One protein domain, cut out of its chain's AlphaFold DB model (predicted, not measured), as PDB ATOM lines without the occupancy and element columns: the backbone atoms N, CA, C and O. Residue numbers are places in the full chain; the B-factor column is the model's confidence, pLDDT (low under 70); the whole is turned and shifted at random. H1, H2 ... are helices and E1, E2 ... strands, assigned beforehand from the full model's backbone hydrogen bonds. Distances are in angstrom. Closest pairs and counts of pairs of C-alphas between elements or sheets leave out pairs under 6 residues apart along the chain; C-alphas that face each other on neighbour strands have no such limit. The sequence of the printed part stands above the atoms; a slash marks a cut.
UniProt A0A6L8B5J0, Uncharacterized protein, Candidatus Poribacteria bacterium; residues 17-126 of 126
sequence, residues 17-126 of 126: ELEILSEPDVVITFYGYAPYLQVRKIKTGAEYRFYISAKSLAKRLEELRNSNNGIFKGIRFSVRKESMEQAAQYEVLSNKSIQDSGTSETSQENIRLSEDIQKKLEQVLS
ATOM      1  N   GLU A  17     194.299  86.203 117.031       97.75
ATOM      2  CA  GLU A  17     193.996  87.310 116.120       97.75
ATOM      3  C   GLU A  17     194.390  88.655 116.731       97.75
ATOM      4  O   GLU A  17     193.977  88.993 117.850       97.75
ATOM      5  N   LEU A  18     195.169  89.429 115.977       97.94
ATOM      6  CA  LEU A  18     195.731  90.706 116.390       97.94
ATOM      7  C   LEU A  18     195.440  91.811 115.368       97.94
ATOM      8  O   LEU A  18     195.414  91.570 114.163       97.94
ATOM      9  N   GLU A  19     195.298  93.036 115.868       98.12
ATOM     10  CA  GLU A  19     195.350  94.284 115.098       98.12
ATOM     11  C   GLU A  19     196.535  95.124 115.570       98.12
ATOM     12  O   GLU A  19     196.733  95.290 116.776       98.12
ATOM     13  N   ILE A  20     197.321  95.659 114.638       98.19
ATOM     14  CA  ILE A  20     198.455  96.533 114.952       98.19
ATOM     15  C   ILE A  20     197.963  97.971 115.145       98.19
ATOM     16  O   ILE A  20     197.340  98.553 114.258       98.19
ATOM     17  N   LEU A  21     198.265  98.564 116.300       97.81
ATOM     18  CA  LEU A  21     197.799  99.896 116.701       97.81
ATOM     19  C   LEU A  21     198.832 101.009 116.460       97.81
ATOM     20  O   LEU A  21     198.458 102.183 116.385       97.81
ATOM     21  N   SER A  22     200.115 100.657 116.341       96.88
ATOM     22  CA  SER A  22     201.230 101.603 116.232       96.88
ATOM     23  C   SER A  22     202.273 101.168 115.204       96.88
ATOM     24  O   SER A  22     202.317 100.012 114.796       96.88
ATOM     25  N   GLU A  23     203.167 102.092 114.857       97.75
ATOM     26  CA  GLU A  23     204.443 101.758 114.218       97.75
ATOM     27  C   GLU A  23     205.430 101.137 115.234       97.75
ATOM     28  O   GLU A  23     205.148 101.168 116.443       97.75
ATOM     29  N   PRO A  24     206.554 100.540 114.778       96.81
ATOM     30  CA  PRO A  24     207.565  99.966 115.655       96.81
ATOM     31  C   PRO A  24     208.159 101.003 116.603       96.81
ATOM     32  O   PRO A  24     208.565 102.087 116.190       96.81
ATOM     33  N   ASP A  25     208.266 100.620 117.867       97.00
ATOM     34  CA  ASP A  25     208.936 101.376 118.919       97.00
ATOM     35  C   ASP A  25     209.899 100.440 119.664       97.00
ATOM     36  O   ASP A  25     209.929  99.230 119.422       97.00
ATOM     37  N   VAL A  26     210.721 100.975 120.561       96.44
ATOM     38  CA  VAL A  26     211.694 100.203 121.337       96.44
ATOM     39  C   VAL A  26     211.417 100.304 122.826       96.44
ATOM     40  O   VAL A  26     210.991 101.331 123.346       96.44
ATOM     41  N   VAL A  27     211.696  99.225 123.549       94.25
ATOM     42  CA  VAL A  27     211.656  99.230 125.011       94.25
ATOM     43  C   VAL A  27     212.905  98.597 125.592       94.25
ATOM     44  O   VAL A  27     213.453  97.652 125.025       94.25
ATOM     45  N   ILE A  28     213.368  99.121 126.726       94.31
ATOM     46  CA  ILE A  28     214.494  98.544 127.454       94.31
ATOM     47  C   ILE A  28     214.066  97.229 128.124       94.31
ATOM     48  O   ILE A  28     213.047  97.154 128.812       94.31
ATOM     49  N   THR A  29     214.847  96.180 127.902       91.81
ATOM     50  CA  THR A  29     214.715  94.857 128.523       91.81
ATOM     51  C   THR A  29     216.019  94.500 129.236       91.81
ATOM     52  O   THR A  29     217.007  95.229 129.135       91.81
ATOM     53  N   PHE A  30     216.061  93.354 129.921       91.38
ATOM     54  CA  PHE A  30     217.299  92.852 130.530       91.38
ATOM     55  C   PHE A  30     218.448  92.690 129.516       91.38
ATOM     56  O   PHE A  30     219.607  92.885 129.861       91.38
ATOM     57  N   TYR A  31     218.127  92.390 128.254       90.19
ATOM     58  CA  TYR A  31     219.102  92.203 127.176       90.19
ATOM     59  C   TYR A  31     219.360  93.482 126.357       90.19
ATOM     60  O   TYR A  31     219.950  93.414 125.282       90.19
ATOM     61  N   GLY A  32     218.909  94.646 126.837       95.31
ATOM     62  CA  GLY A  32     218.979  95.915 126.109       95.31
ATOM     63  C   GLY A  32     217.675  96.257 125.383       95.31
ATOM     64  O   GLY A  32     216.601  95.778 125.754       95.31
ATOM     65  N   TYR A  33     217.748  97.135 124.380       96.38
ATOM     66  CA  TYR A  33     216.566  97.586 123.643       96.38
ATOM     67  C   TYR A  33     215.997  96.482 122.749       96.38
ATOM     68  O   TYR A  33     216.715  95.888 121.948       96.38
ATOM     69  N   ALA A  34     214.690  96.253 122.856       95.56
ATOM     70  CA  ALA A  34     213.950  95.327 122.011       95.56
ATOM     71  C   ALA A  34     212.843  96.068 121.239       95.56
ATOM     72  O   ALA A  34     212.083  96.823 121.859       95.56
ATOM     73  N   PRO A  35     212.718  95.855 119.917       97.00
ATOM     74  CA  PRO A  35     211.634  96.419 119.127       97.00
ATOM     75  C   PRO A  35     210.301  95.721 119.423       97.00
ATOM     76  O   PRO A  35     210.230  94.491 119.549       97.00
ATOM     77  N   TYR A  36     209.231  96.504 119.487       97.38
ATOM     78  CA  TYR A  36     207.875  96.023 119.704       97.38
ATOM     79  C   TYR A  36     206.849  96.815 118.887       97.38
ATOM     80  O   TYR A  36     207.087  97.951 118.483       97.38
ATOM     81  N   LEU A  37     205.686  96.202 118.679       97.94
ATOM     82  CA  LEU A  37     204.478  96.847 118.170       97.94
ATOM     83  C   LEU A  37     203.416  96.876 119.265       97.94
ATOM     84  O   LEU A  37     203.279  95.906 120.016       97.94
ATOM     85  N   GLN A  38     202.637  97.952 119.349       98.00
ATOM     86  CA  GLN A  38     201.397  97.919 120.121       98.00
ATOM     87  C   GLN A  38     200.346  97.166 119.314       98.00
ATOM     88  O   GLN A  38     200.097  97.485 118.150       98.00
ATOM     89  N   VAL A  39     199.740  96.151 119.922       98.19
ATOM     90  CA  VAL A  39     198.722  95.318 119.279       98.19
ATOM     91  C   VAL A  39     197.508  95.162 120.172       98.19
ATOM     92  O   VAL A  39     197.620  95.173 121.398       98.19
ATOM     93  N   ARG A  40     196.352  94.935 119.559       98.06
ATOM     94  CA  ARG A  40     195.113  94.570 120.240       98.06
ATOM     95  C   ARG A  40     194.745  93.135 119.911       98.06
ATOM     96  O   ARG A  40     194.717  92.769 118.740       98.06
ATOM     97  N   LYS A  41     194.403  92.332 120.919       97.50
ATOM     98  CA  LYS A  41     193.724  91.048 120.685       97.50
ATOM     99  C   LYS A  41     192.291  91.311 120.253       97.50
ATOM    100  O   LYS A  41     191.525  91.869 121.032       97.50
ATOM    101  N   ILE A  42     191.904  90.846 119.069       96.69
ATOM    102  CA  ILE A  42     190.555  91.086 118.530       96.69
ATOM    103  C   ILE A  42     189.476  90.513 119.454       96.69
ATOM    104  O   ILE A  42     188.529  91.207 119.811       96.69
ATOM    105  N   LYS A  43     189.658  89.270 119.919       94.75
ATOM    106  CA  LYS A  43     188.668  88.565 120.750       94.75
ATOM    107  C   LYS A  43     188.372  89.255 122.087       94.75
ATOM    108  O   LYS A  43     187.255  89.154 122.579       94.75
ATOM    109  N   THR A  44     189.368  89.889 122.707       96.00
ATOM    110  CA  THR A  44     189.239  90.441 124.069       96.00
ATOM    111  C   THR A  44     189.312  91.961 124.129       96.00
ATOM    112  O   THR A  44     189.061  92.526 125.186       96.00
ATOM    113  N   GLY A  45     189.718  92.629 123.048       96.31
ATOM    114  CA  GLY A  45     189.989  94.068 123.023       96.31
ATOM    115  C   GLY A  45     191.225  94.504 123.821       96.31
ATOM    116  O   GLY A  45     191.552  95.686 123.826       96.31
ATOM    117  N   ALA A  46     191.927  93.576 124.479       96.44
ATOM    118  CA  ALA A  46     193.062  93.896 125.338       96.44
ATOM    119  C   ALA A  46     194.308  94.262 124.519       96.44
ATOM    120  O   ALA A  46     194.618  93.613 123.513       96.44
ATOM    121  N   GLU A  47     195.028  95.282 124.981       97.62
ATOM    122  CA  GLU A  47     196.214  95.823 124.320       97.62
ATOM    123  C   GLU A  47     197.503  95.281 124.939       97.62
ATOM    124  O   GLU A  47     197.618  95.099 126.154       97.62
ATOM    125  N   TYR A  48     198.485  95.014 124.084       97.94
ATOM    126  CA  TYR A  48     199.752  94.404 124.455       97.94
ATOM    127  C   TYR A  48     200.912  95.015 123.676       97.94
ATOM    128  O   TYR A  48     200.754  95.513 122.562       97.94
ATOM    129  N   ARG A  49     202.116  94.879 124.230       97.38
ATOM    130  CA  ARG A  49     203.370  95.018 123.487       97.38
ATOM    131  C   ARG A  49     203.734  93.682 122.854       97.38
ATOM    132  O   ARG A  49     203.865  92.682 123.559       97.38
ATOM    133  N   PHE A  50     203.921  93.656 121.545       97.62
ATOM    134  CA  PHE A  50     204.291  92.462 120.799       97.62
ATOM    135  C   PHE A  50     205.716  92.587 120.270       97.62
ATOM    136  O   PHE A  50     205.993  93.442 119.434       97.62
ATOM    137  N   TYR A  51     206.629  91.758 120.777       96.75
ATOM    138  CA  TYR A  51     208.022  91.767 120.335       96.75
ATOM    139  C   TYR A  51     208.167  91.157 118.945       96.75
ATOM    140  O   TYR A  51     207.673  90.063 118.685       96.75
ATOM    141  N   ILE A  52     208.904  91.850 118.077       96.75
ATOM    142  CA  ILE A  52     209.004  91.517 116.648       96.75
ATOM    143  C   ILE A  52     210.406  91.072 116.211       96.75
ATOM    144  O   ILE A  52     210.693  90.987 115.023       96.75
ATOM    145  N   SER A  53     211.296  90.761 117.159       94.44
ATOM    146  CA  SER A  53     212.699  90.417 116.871       94.44
ATOM    147  C   SER A  53     212.908  89.021 116.271       94.44
ATOM    148  O   SER A  53     213.971  88.748 115.718       94.44
ATOM    149  N   ALA A  54     211.939  88.108 116.396       94.94
ATOM    150  CA  ALA A  54     212.082  86.753 115.868       94.94
ATOM    151  C   ALA A  54     212.106  86.769 114.330       94.94
ATOM    152  O   ALA A  54     211.196  87.301 113.702       94.94
ATOM    153  N   LYS A  55     213.115  86.138 113.712       95.56
ATOM    154  CA  LYS A  55     213.318  86.171 112.249       95.56
ATOM    155  C   LYS A  55     212.101  85.687 111.449       95.56
ATOM    156  O   LYS A  55     211.751  86.302 110.445       95.56
ATOM    157  N   SER A  56     211.465  84.595 111.885       96.00
ATOM    158  CA  SER A  56     210.263  84.036 111.244       96.00
ATOM    159  C   SER A  56     209.092  85.020 111.268       96.00
ATOM    160  O   SER A  56     208.407  85.178 110.262       96.00
ATOM    161  N   LEU A  57     208.927  85.742 112.377       96.31
ATOM    162  CA  LEU A  57     207.909  86.773 112.533       96.31
ATOM    163  C   LEU A  57     208.232  88.022 111.702       96.31
ATOM    164  O   LEU A  57     207.393  88.464 110.924       96.31
ATOM    165  N   ALA A  58     209.452  88.556 111.816       96.50
ATOM    166  CA  ALA A  58     209.879  89.769 111.120       96.50
ATOM    167  C   ALA A  58     209.723  89.653 109.596       96.50
ATOM    168  O   ALA A  58     209.200  90.565 108.963       96.50
ATOM    169  N   LYS A  59     210.097  88.504 109.012       96.69
ATOM    170  CA  LYS A  59     209.927  88.253 107.573       96.69
ATOM    171  C   LYS A  59     208.459  88.365 107.143       96.69
ATOM    172  O   LYS A  59     208.161  89.030 106.158       96.69
ATOM    173  N   ARG A  60     207.546  87.733 107.887       96.38
ATOM    174  CA  ARG A  60     206.107  87.753 107.580       96.38
ATOM    175  C   ARG A  60     205.484  89.124 107.809       96.38
ATOM    176  O   ARG A  60     204.662  89.562 107.017       96.38
ATOM    177  N   LEU A  61     205.893  89.811 108.869       96.44
ATOM    178  CA  LEU A  61     205.441  91.166 109.156       96.44
ATOM    179  C   LEU A  61     205.871  92.159 108.069       96.44
ATOM    180  O   LEU A  61     205.081  93.026 107.716       96.44
ATOM    181  N   GLU A  62     207.066  92.007 107.498       97.06
ATOM    182  CA  GLU A  62     207.520  92.844 106.384       97.06
ATOM    183  C   GLU A  62     206.705  92.600 105.103       97.06
ATOM    184  O   GLU A  62     206.347  93.551 104.411       97.06
ATOM    185  N   GLU A  63     206.340  91.345 104.809       96.31
ATOM    186  CA  GLU A  63     205.410  91.014 103.715       96.31
ATOM    187  C   GLU A  63     204.060  91.736 103.907       96.31
ATOM    188  O   GLU A  63     203.561  92.376 102.977       96.31
ATOM    189  N   LEU A  64     203.505  91.710 105.127       96.25
ATOM    190  CA  LEU A  64     202.257  92.409 105.457       96.25
ATOM    191  C   LEU A  64     202.397  93.934 105.362       96.25
ATOM    192  O   LEU A  64     201.535  94.590 104.782       96.25
ATOM    193  N   ARG A  65     203.491  94.500 105.881       96.75
ATOM    194  CA  ARG A  65     203.780  95.938 105.817       96.75
ATOM    195  C   ARG A  65     203.853  96.428 104.377       96.75
ATOM    196  O   ARG A  65     203.245  97.440 104.043       96.75
ATOM    197  N   ASN A  66     204.544  95.690 103.512       96.44
ATOM    198  CA  ASN A  66     204.649  96.029 102.094       96.44
ATOM    199  C   ASN A  66     203.291  95.954 101.386       96.44
ATOM    200  O   ASN A  66     202.999  96.811 100.559       96.44
ATOM    201  N   SER A  67     202.432  94.999 101.761       94.69
ATOM    202  CA  SER A  67     201.046  94.955 101.269       94.69
ATOM    203  C   SER A  67     200.147  96.071 101.824       94.69
ATOM    204  O   SER A  67     199.093  96.333 101.256       94.69
ATOM    205  N   ASN A  68     200.569  96.743 102.899       95.19
ATOM    206  CA  ASN A  68     199.869  97.850 103.552       95.19
ATOM    207  C   ASN A  68     200.611  99.186 103.352       95.19
ATOM    208  O   ASN A  68     200.820  99.954 104.292       95.19
ATOM    209  N   ASN A  69     201.074  99.450 102.128       95.44
ATOM    210  CA  ASN A  69     201.729 100.706 101.732       95.44
ATOM    211  C   ASN A  69     202.944 101.101 102.596       95.44
ATOM    212  O   ASN A  69     203.246 102.281 102.761       95.44
ATOM    213  N   GLY A  70     203.650 100.122 103.165       95.69
ATOM    214  CA  GLY A  70     204.826 100.360 103.999       95.69
ATOM    215  C   GLY A  70     204.518 100.718 105.459       95.69
ATOM    216  O   GLY A  70     205.451 101.037 106.197       95.69
ATOM    217  N   ILE A  71     203.258 100.641 105.894       96.62
ATOM    218  CA  ILE A  71     202.791 101.064 107.224       96.62
ATOM    219  C   ILE A  71     202.377  99.838 108.042       96.62
ATOM    220  O   ILE A  71     201.744  98.925 107.513       96.62
ATOM    221  N   PHE A  72     202.713  99.791 109.333       97.31
ATOM    222  CA  PHE A  72     202.298  98.685 110.201       97.31
ATOM    223  C   PHE A  72     200.899  98.871 110.781       97.31
ATOM    224  O   PHE A  72     200.135  97.909 110.895       97.31
ATOM    225  N   LYS A  73     200.560 100.098 111.171       97.38
ATOM    226  CA  LYS A  73     199.276 100.404 111.795       97.38
ATOM    227  C   LYS A  73     198.098  99.986 110.905       97.38
ATOM    228  O   LYS A  73     198.067 100.275 109.712       97.38
ATOM    229  N   GLY A  74     197.105  99.340 111.515       95.50
ATOM    230  CA  GLY A  74     195.881  98.876 110.855       95.50
ATOM    231  C   GLY A  74     195.947  97.452 110.301       95.50
ATOM    232  O   GLY A  74     194.902  96.890 109.977       95.50
ATOM    233  N   ILE A  75     197.125  96.821 110.247       97.25
ATOM    234  CA  ILE A  75     197.246  95.429 109.792       97.25
ATOM    235  C   ILE A  75     196.542  94.492 110.779       97.25
ATOM    236  O   ILE A  75     196.782  94.541 111.990       97.25
ATOM    237  N   ARG A  76     195.722  93.585 110.237       97.62
ATOM    238  CA  ARG A  76     195.075  92.494 110.972       97.62
ATOM    239  C   ARG A  76     195.615  91.147 110.516       97.62
ATOM    240  O   ARG A  76     195.671  90.852 109.323       97.62
ATOM    241  N   PHE A  77     196.011  90.316 111.469       97.38
ATOM    242  CA  PHE A  77     196.606  89.015 111.183       97.38
ATOM    243  C   PHE A  77     196.384  88.039 112.333       97.38
ATOM    244  O   PHE A  77     196.118  88.432 113.470       97.38
ATOM    245  N   SER A  78     196.525  86.757 112.028       97.94
ATOM    246  CA  SER A  78     196.544  85.688 113.022       97.94
ATOM    247  C   SER A  78     197.975  85.220 113.232       97.94
ATOM    248  O   SER A  78     198.725  85.073 112.267       97.94
ATOM    249  N   VAL A  79     198.362  84.968 114.481       97.88
ATOM    250  CA  VAL A  79     199.699  84.472 114.825       97.88
ATOM    251  C   VAL A  79     199.635  83.317 115.812       97.88
ATOM    252  O   VAL A  79     198.808  83.314 116.724       97.88
ATOM    253  N   ARG A  80     200.538  82.352 115.645       97.62
ATOM    254  CA  ARG A  80     200.832  81.303 116.627       97.62
ATOM    255  C   ARG A  80     202.307  80.919 116.579       97.62
ATOM    256  O   ARG A  80     203.031  81.315 115.666       97.62
ATOM    257  N   LYS A  81     202.742  80.118 117.544       97.56
ATOM    258  CA  LYS A  81     203.979  79.341 117.451       97.56
ATOM    259  C   LYS A  81     203.691  77.967 116.853       97.56
ATOM    260  O   LYS A  81     202.653  77.380 117.142       97.56
ATOM    261  N   GLU A  82     204.630  77.447 116.075       96.88
ATOM    262  CA  GLU A  82     204.566  76.088 115.521       96.88
ATOM    263  C   GLU A  82     204.551  75.019 116.630       96.88
ATOM    264  O   GLU A  82     203.843  74.019 116.538       96.88
ATOM    265  N   SER A  83     205.289  75.251 117.721       96.19
ATOM    266  CA  SER A  83     205.337  74.363 118.884       96.19
ATOM    267  C   SER A  83     205.569  75.135 120.193       96.19
ATOM    268  O   SER A  83     205.759  76.357 120.209       96.19
ATOM    269  N   MET A  84     205.541  74.419 121.322       93.50
ATOM    270  CA  MET A  84     205.784  74.988 122.655       93.50
ATOM    271  C   MET A  84     207.267  75.270 122.941       93.50
ATOM    272  O   MET A  84     207.576  75.949 123.923       93.50
ATOM    273  N   GLU A  85     208.186  74.793 122.098       94.12
ATOM    274  CA  GLU A  85     209.622  74.999 122.285       94.12
ATOM    275  C   GLU A  85     209.984  76.483 122.233       94.12
ATOM    276  O   GLU A  85     209.415  77.260 121.463       94.12
ATOM    277  N   GLN A  86     210.961  76.911 123.033       86.62
ATOM    278  CA  GLN A  86     211.337  78.325 123.114       86.62
ATOM    279  C   GLN A  86     211.756  78.897 121.751       86.62
ATOM    280  O   GLN A  86     211.342  80.009 121.422       86.62
ATOM    281  N   ALA A  87     212.495  78.116 120.957       89.75
ATOM    282  CA  ALA A  87     213.000  78.489 119.636       89.75
ATOM    283  C   ALA A  87     212.029  78.197 118.474       89.75
ATOM    284  O   ALA A  87     212.389  78.432 117.320       89.75
ATOM    285  N   ALA A  88     210.818  77.698 118.757       94.44
ATOM    286  CA  ALA A  88     209.836  77.385 117.723       94.44
ATOM    287  C   ALA A  88     209.503  78.613 116.868       94.44
ATOM    288  O   ALA A  88     209.428  79.743 117.368       94.44
ATOM    289  N   GLN A  89     209.279  78.382 115.576       96.50
ATOM    290  CA  GLN A  89     208.989  79.453 114.637       96.50
ATOM    291  C   GLN A  89     207.592  80.036 114.860       96.50
ATOM    292  O   GLN A  89     206.694  79.384 115.398       96.50
ATOM    293  N   TYR A  90     207.421  81.288 114.437       97.31
ATOM    294  CA  TYR A  90     206.115  81.922 114.356       97.31
ATOM    295  C   TYR A  90     205.490  81.640 112.998       97.31
ATOM    296  O   TYR A  90     206.141  81.788 111.962       97.31
ATOM    297  N   GLU A  91     204.204  81.324 113.019       97.12
ATOM    298  CA  GLU A  91     203.361  81.278 111.835       97.12
ATOM    299  C   GLU A  91     202.423  82.480 111.847       97.12
ATOM    300  O   GLU A  91     201.871  82.840 112.891       97.12
ATOM    301  N   VAL A  92     202.249  83.104 110.683       97.31
ATOM    302  CA  VAL A  92     201.428  84.302 110.503       97.31
ATOM    303  C   VAL A  92     200.504  84.087 109.314       97.31
ATOM    304  O   VAL A  92     200.972  83.754 108.225       97.31
ATOM    305  N   LEU A  93     199.207  84.300 109.518       95.69
ATOM    306  CA  LEU A  93     198.200  84.299 108.460       95.69
ATOM    307  C   LEU A  93     197.657  85.715 108.291       95.69
ATOM    308  O   LEU A  93     197.233  86.342 109.263       95.69
ATOM    309  N   SER A  94     197.677  86.217 107.056       90.62
ATOM    310  CA  SER A  94     197.013  87.481 106.738       90.62
ATOM    311  C   SER A  94     195.505  87.289 106.854       90.62
ATOM    312  O   SER A  94     194.928  86.421 106.198       90.62
ATOM    313  N   ASN A  95     194.856  88.103 107.682       79.25
ATOM    314  CA  ASN A  95     193.407  88.167 107.691       79.25
ATOM    315  C   ASN A  95     193.067  89.270 106.695       79.25
ATOM    316  O   ASN A  95     193.039  90.443 107.061       79.25
ATOM    317  N   LYS A  96     192.884  88.916 105.418       60.91
ATOM    318  CA  LYS A  96     192.347  89.853 104.425       60.91
ATOM    319  C   LYS A  96     190.907  90.193 104.817       60.91
ATOM    320  O   LYS A  96     189.955  89.627 104.289       60.91
ATOM    321  N   SER A  97     190.727  91.095 105.774       43.28
ATOM    322  CA  SER A  97     189.466  91.798 105.923       43.28
ATOM    323  C   SER A  97     189.384  92.751 104.747       43.28
ATOM    324  O   SER A  97     190.154  93.703 104.699       43.28
ATOM    325  N   ILE A  98     188.509  92.414 103.803       47.72
ATOM    326  CA  ILE A  98     187.926  93.239 102.743       47.72
ATOM    327  C   ILE A  98     188.096  94.741 103.053       47.72
ATOM    328  O   ILE A  98     187.252  95.373 103.677       47.72
ATOM    329  N   GLN A  99     189.248  95.279 102.669       44.31
ATOM    330  CA  GLN A  99     189.534  96.703 102.490       44.31
ATOM    331  C   GLN A  99     190.147  96.917 101.096       44.31
ATOM    332  O   GLN A  99     190.684  97.976 100.806       44.31
ATOM    333  N   ASP A 100     189.979  95.933 100.201       41.50
ATOM    334  CA  ASP A 100     189.907  96.174  98.761       41.50
ATOM    335  C   ASP A 100     188.521  96.750  98.449       41.50
ATOM    336  O   ASP A 100     187.639  96.095  97.895       41.50
ATOM    337  N   SER A 101     188.301  98.000  98.843       40.84
ATOM    338  CA  SER A 101     187.354  98.857  98.143       40.84
ATOM    339  C   SER A 101     188.152  99.796  97.249       40.84
ATOM    340  O   SER A 101     188.568 100.865  97.683       40.84
ATOM    341  N   GLY A 102     188.317  99.364  95.996       41.78
ATOM    342  CA  GLY A 102     188.404 100.234  94.827       41.78
ATOM    343  C   GLY A 102     189.782 100.798  94.498       41.78
ATOM    344  O   GLY A 102     190.215 101.773  95.095       41.78
ATOM    345  N   THR A 103     190.416 100.231  93.469       44.28
ATOM    346  CA  THR A 103     190.781 100.877  92.184       44.28
ATOM    347  C   THR A 103     191.613  99.829  91.433       44.28
ATOM    348  O   THR A 103     192.737  99.547  91.829       44.28
ATOM    349  N   SER A 104     191.093  99.107  90.435       51.81
ATOM    350  CA  SER A 104     191.488  99.423  89.046       51.81
ATOM    351  C   SER A 104     190.607  98.804  87.944       51.81
ATOM    352  O   SER A 104     190.710  99.252  86.808       51.81
ATOM    353  N   GLU A 105     189.718  97.840  88.216       49.69
ATOM    354  CA  GLU A 105     188.964  97.165  87.132       49.69
ATOM    355  C   GLU A 105     187.499  97.621  87.019       49.69
ATOM    356  O   GLU A 105     187.011  97.882  85.921       49.69
ATOM    357  N   THR A 106     186.814  97.870  88.140       49.50
ATOM    358  CA  THR A 106     185.398  98.292  88.134       49.50
ATOM    359  C   THR A 106     185.200  99.725  87.619       49.50
ATOM    360  O   THR A 106     184.136 100.067  87.110       49.50
ATOM    361  N   SER A 107     186.226 100.583  87.707       50.88
ATOM    362  CA  SER A 107     186.160 101.954  87.179       50.88
ATOM    363  C   SER A 107     186.135 101.972  85.651       50.88
ATOM    364  O   SER A 107     185.419 102.782  85.077       50.88
ATOM    365  N   GLN A 108     186.853 101.064  84.980       55.62
ATOM    366  CA  GLN A 108     186.840 101.004  83.515       55.62
ATOM    367  C   GLN A 108     185.518 100.447  82.981       55.62
ATOM    368  O   GLN A 108     185.015 100.925  81.968       55.62
ATOM    369  N   GLU A 109     184.933  99.472  83.676       55.06
ATOM    370  CA  GLU A 109     183.666  98.863  83.269       55.06
ATOM    371  C   GLU A 109     182.478  99.814  83.477       55.06
ATOM    372  O   GLU A 109     181.645  99.960  82.585       55.06
ATOM    373  N   ASN A 110     182.457 100.565  84.585       57.88
ATOM    374  CA  ASN A 110     181.429 101.579  84.834       57.88
ATOM    375  C   ASN A 110     181.537 102.788  83.888       57.88
ATOM    376  O   ASN A 110     180.508 103.324  83.477       57.88
ATOM    377  N   ILE A 111     182.756 103.197  83.504       64.75
ATOM    378  CA  ILE A 111     182.955 104.246  82.489       64.75
ATOM    379  C   ILE A 111     182.415 103.768  81.135       64.75
ATOM    380  O   ILE A 111     181.600 104.464  80.532       64.75
ATOM    381  N   ARG A 112     182.760 102.544  80.709       67.94
ATOM    382  CA  ARG A 112     182.269 101.961  79.448       67.94
ATOM    383  C   ARG A 112     180.747 101.822  79.415       67.94
ATOM    384  O   ARG A 112     180.125 102.197  78.427       67.94
ATOM    385  N   LEU A 113     180.131 101.360  80.508       69.94
ATOM    386  CA  LEU A 113     178.669 101.284  80.600       69.94
ATOM    387  C   LEU A 113     178.015 102.668  80.502       69.94
ATOM    388  O   LEU A 113     176.956 102.799  79.890       69.94
ATOM    389  N   SER A 114     178.627 103.700  81.092       70.50
ATOM    390  CA  SER A 114     178.089 105.062  81.036       70.50
ATOM    391  C   SER A 114     178.157 105.668  79.629       70.50
ATOM    392  O   SER A 114     177.193 106.302  79.197       70.50
ATOM    393  N   GLU A 115     179.232 105.399  78.882       76.56
ATOM    394  CA  GLU A 115     179.402 105.842  77.492       76.56
ATOM    395  C   GLU A 115     178.413 105.136  76.550       76.56
ATOM    396  O   GLU A 115     177.781 105.778  75.707       76.56
ATOM    397  N   ASP A 116     178.195 103.832  76.741       78.88
ATOM    398  CA  ASP A 116     177.233 103.058  75.947       78.88
ATOM    399  C   ASP A 116     175.780 103.495  76.187       78.88
ATOM    400  O   ASP A 116     174.963 103.510  75.258       78.88
ATOM    401  N   ILE A 117     175.439 103.876  77.422       81.62
ATOM    402  CA  ILE A 117     174.105 104.390  77.761       81.62
ATOM    403  C   ILE A 117     173.875 105.765  77.123       81.62
ATOM    404  O   ILE A 117     172.809 105.985  76.545       81.62
ATOM    405  N   GLN A 118     174.860 106.670  77.175       78.06
ATOM    406  CA  GLN A 118     174.748 107.987  76.537       78.06
ATOM    407  C   GLN A 118     174.568 107.865  75.022       78.06
ATOM    408  O   GLN A 118     173.660 108.473  74.457       78.06
ATOM    409  N   LYS A 119     175.342 106.988  74.379       79.56
ATOM    410  CA  LYS A 119     175.248 106.754  72.935       79.56
ATOM    411  C   LYS A 119     173.894 106.179  72.508       79.56
ATOM    412  O   LYS A 119     173.366 106.550  71.460       79.56
ATOM    413  N   LYS A 120     173.301 105.295  73.321       80.00
ATOM    414  CA  LYS A 120     171.941 104.782  73.082       80.00
ATOM    415  C   LYS A 120     170.868 105.855  73.257       80.00
ATOM    416  O   LYS A 120     169.907 105.857  72.499       80.00
ATOM    417  N   LEU A 121     171.015 106.750  74.232       76.94
ATOM    418  CA  LEU A 121     170.069 107.849  74.452       76.94
ATOM    419  C   LEU A 121     170.074 108.850  73.291       76.94
ATOM    420  O   LEU A 121     169.002 109.254  72.849       76.94
ATOM    421  N   GLU A 122     171.244 109.185  72.745       79.12
ATOM    422  CA  GLU A 122     171.346 110.070  71.576       79.12
ATOM    423  C   GLU A 122     170.707 109.466  70.316       79.12
ATOM    424  O   GLU A 122     170.042 110.180  69.574       79.12
ATOM    425  N   GLN A 123     170.825 108.149  70.105       74.25
ATOM    426  CA  GLN A 123     170.181 107.455  68.977       74.25
ATOM    427  C   GLN A 123     168.652 107.379  69.067       74.25
ATOM    428  O   GLN A 123     167.996 107.207  68.048       74.25
ATOM    429  N   VAL A 124     168.083 107.447  70.272       77.19
ATOM    430  CA  VAL A 124     166.623 107.417  70.473       77.19
ATOM    431  C   VAL A 124     166.017 108.821  70.365       77.19
ATOM    432  O   VAL A 124     164.824 108.957  70.106       77.19
ATOM    433  N   LEU A 125     166.831 109.863  70.566       66.88
ATOM    434  CA  LEU A 125     166.425 111.268  70.498       66.88
ATOM    435  C   LEU A 125     166.651 111.910  69.112       66.88
ATOM    436  O   LEU A 125     166.270 113.068  68.933       66.88
ATOM    437  N   SER A 126     167.241 111.181  68.154       61.00
ATOM    438  CA  SER A 126     167.345 111.550  66.729       61.00
ATOM    439  C   SER A 126     166.228 110.932  65.897       61.00
ATOM    440  O   SER A 126     165.657 111.650  65.049       61.00
TER     441      SER A 126
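Overview. This is residues 17 to 126 of the 126 residues of an uncharacterized protein of Candidatus Poribacteria bacterium (UniProt A0A6L8B5J0). A compact head, residues 17 to 97, is a strongly twisted sheet of six strands with helix H1 packed over E5 and E6; from it a long arm, residues 98 to 126, sticks out and holds helix H2. The printed part has 110 residues, with two named helices and six named strands in the order E1 E2 E3 E4 H1 E5 E6 H2. The class is mixed, and the branched sheet's neighbour pairs are antiparallel. The whole is extended, with a radius of gyration of the C-alphas of 22.5 A and spans of 83 by 27 by 26 A.

Along the chain. E1, residues 17 to 20, begins with C-alpha 17 at (193.996, 87.310, 116.120) and is 10.3 A long from first to last C-alpha. E2 is residues 25 to 29, 13.0 A; E3, 32 to 41, 26.3 A; E4, 47 to 51, 13.1 A. H1 is residues 55 to 67, 18.7 A; E5, 76 to 81, 17.2 A; E6, 90 to 94, 13.1 A. H2, residues 106 to 125, 29.0 A, ends with C-alpha 125 at (166.425, 111.268, 70.498).

Arrangement. E1 has E3 on one side, N 19 to O 40 2.9 A, and E5 on the other, N 18 to O 77 2.9 A. Hairpins E2 and E3, N 29 to O 32 2.8 A, and E3 and E4, N 48 to O 39 2.8 A, form a meander, each strand the antiparallel neighbour of the one before. H1 is on the sheet, over E5, at a height of 9.0 A, along the strands at 13 degrees on the local plane; its closest C-alphas to E6 are Leu 57 and Tyr 90, 5.5 A. E5 and E6 are a hairpin, N 78 to O 93 2.9 A. H2 is not on the sheet and is apart from H1. Every O i to N i+4 pair is within hydrogen-bond range in H2, 8 of 9 in H1.

Size, cuts and confidence. The farthest C-alphas, Phe 30 and Ser 126, are 83.2 A apart. The printed part has no cut; the link from E6 to H2 is long. Residues 96 to 113 and 125 to 126 have pLDDT under 70.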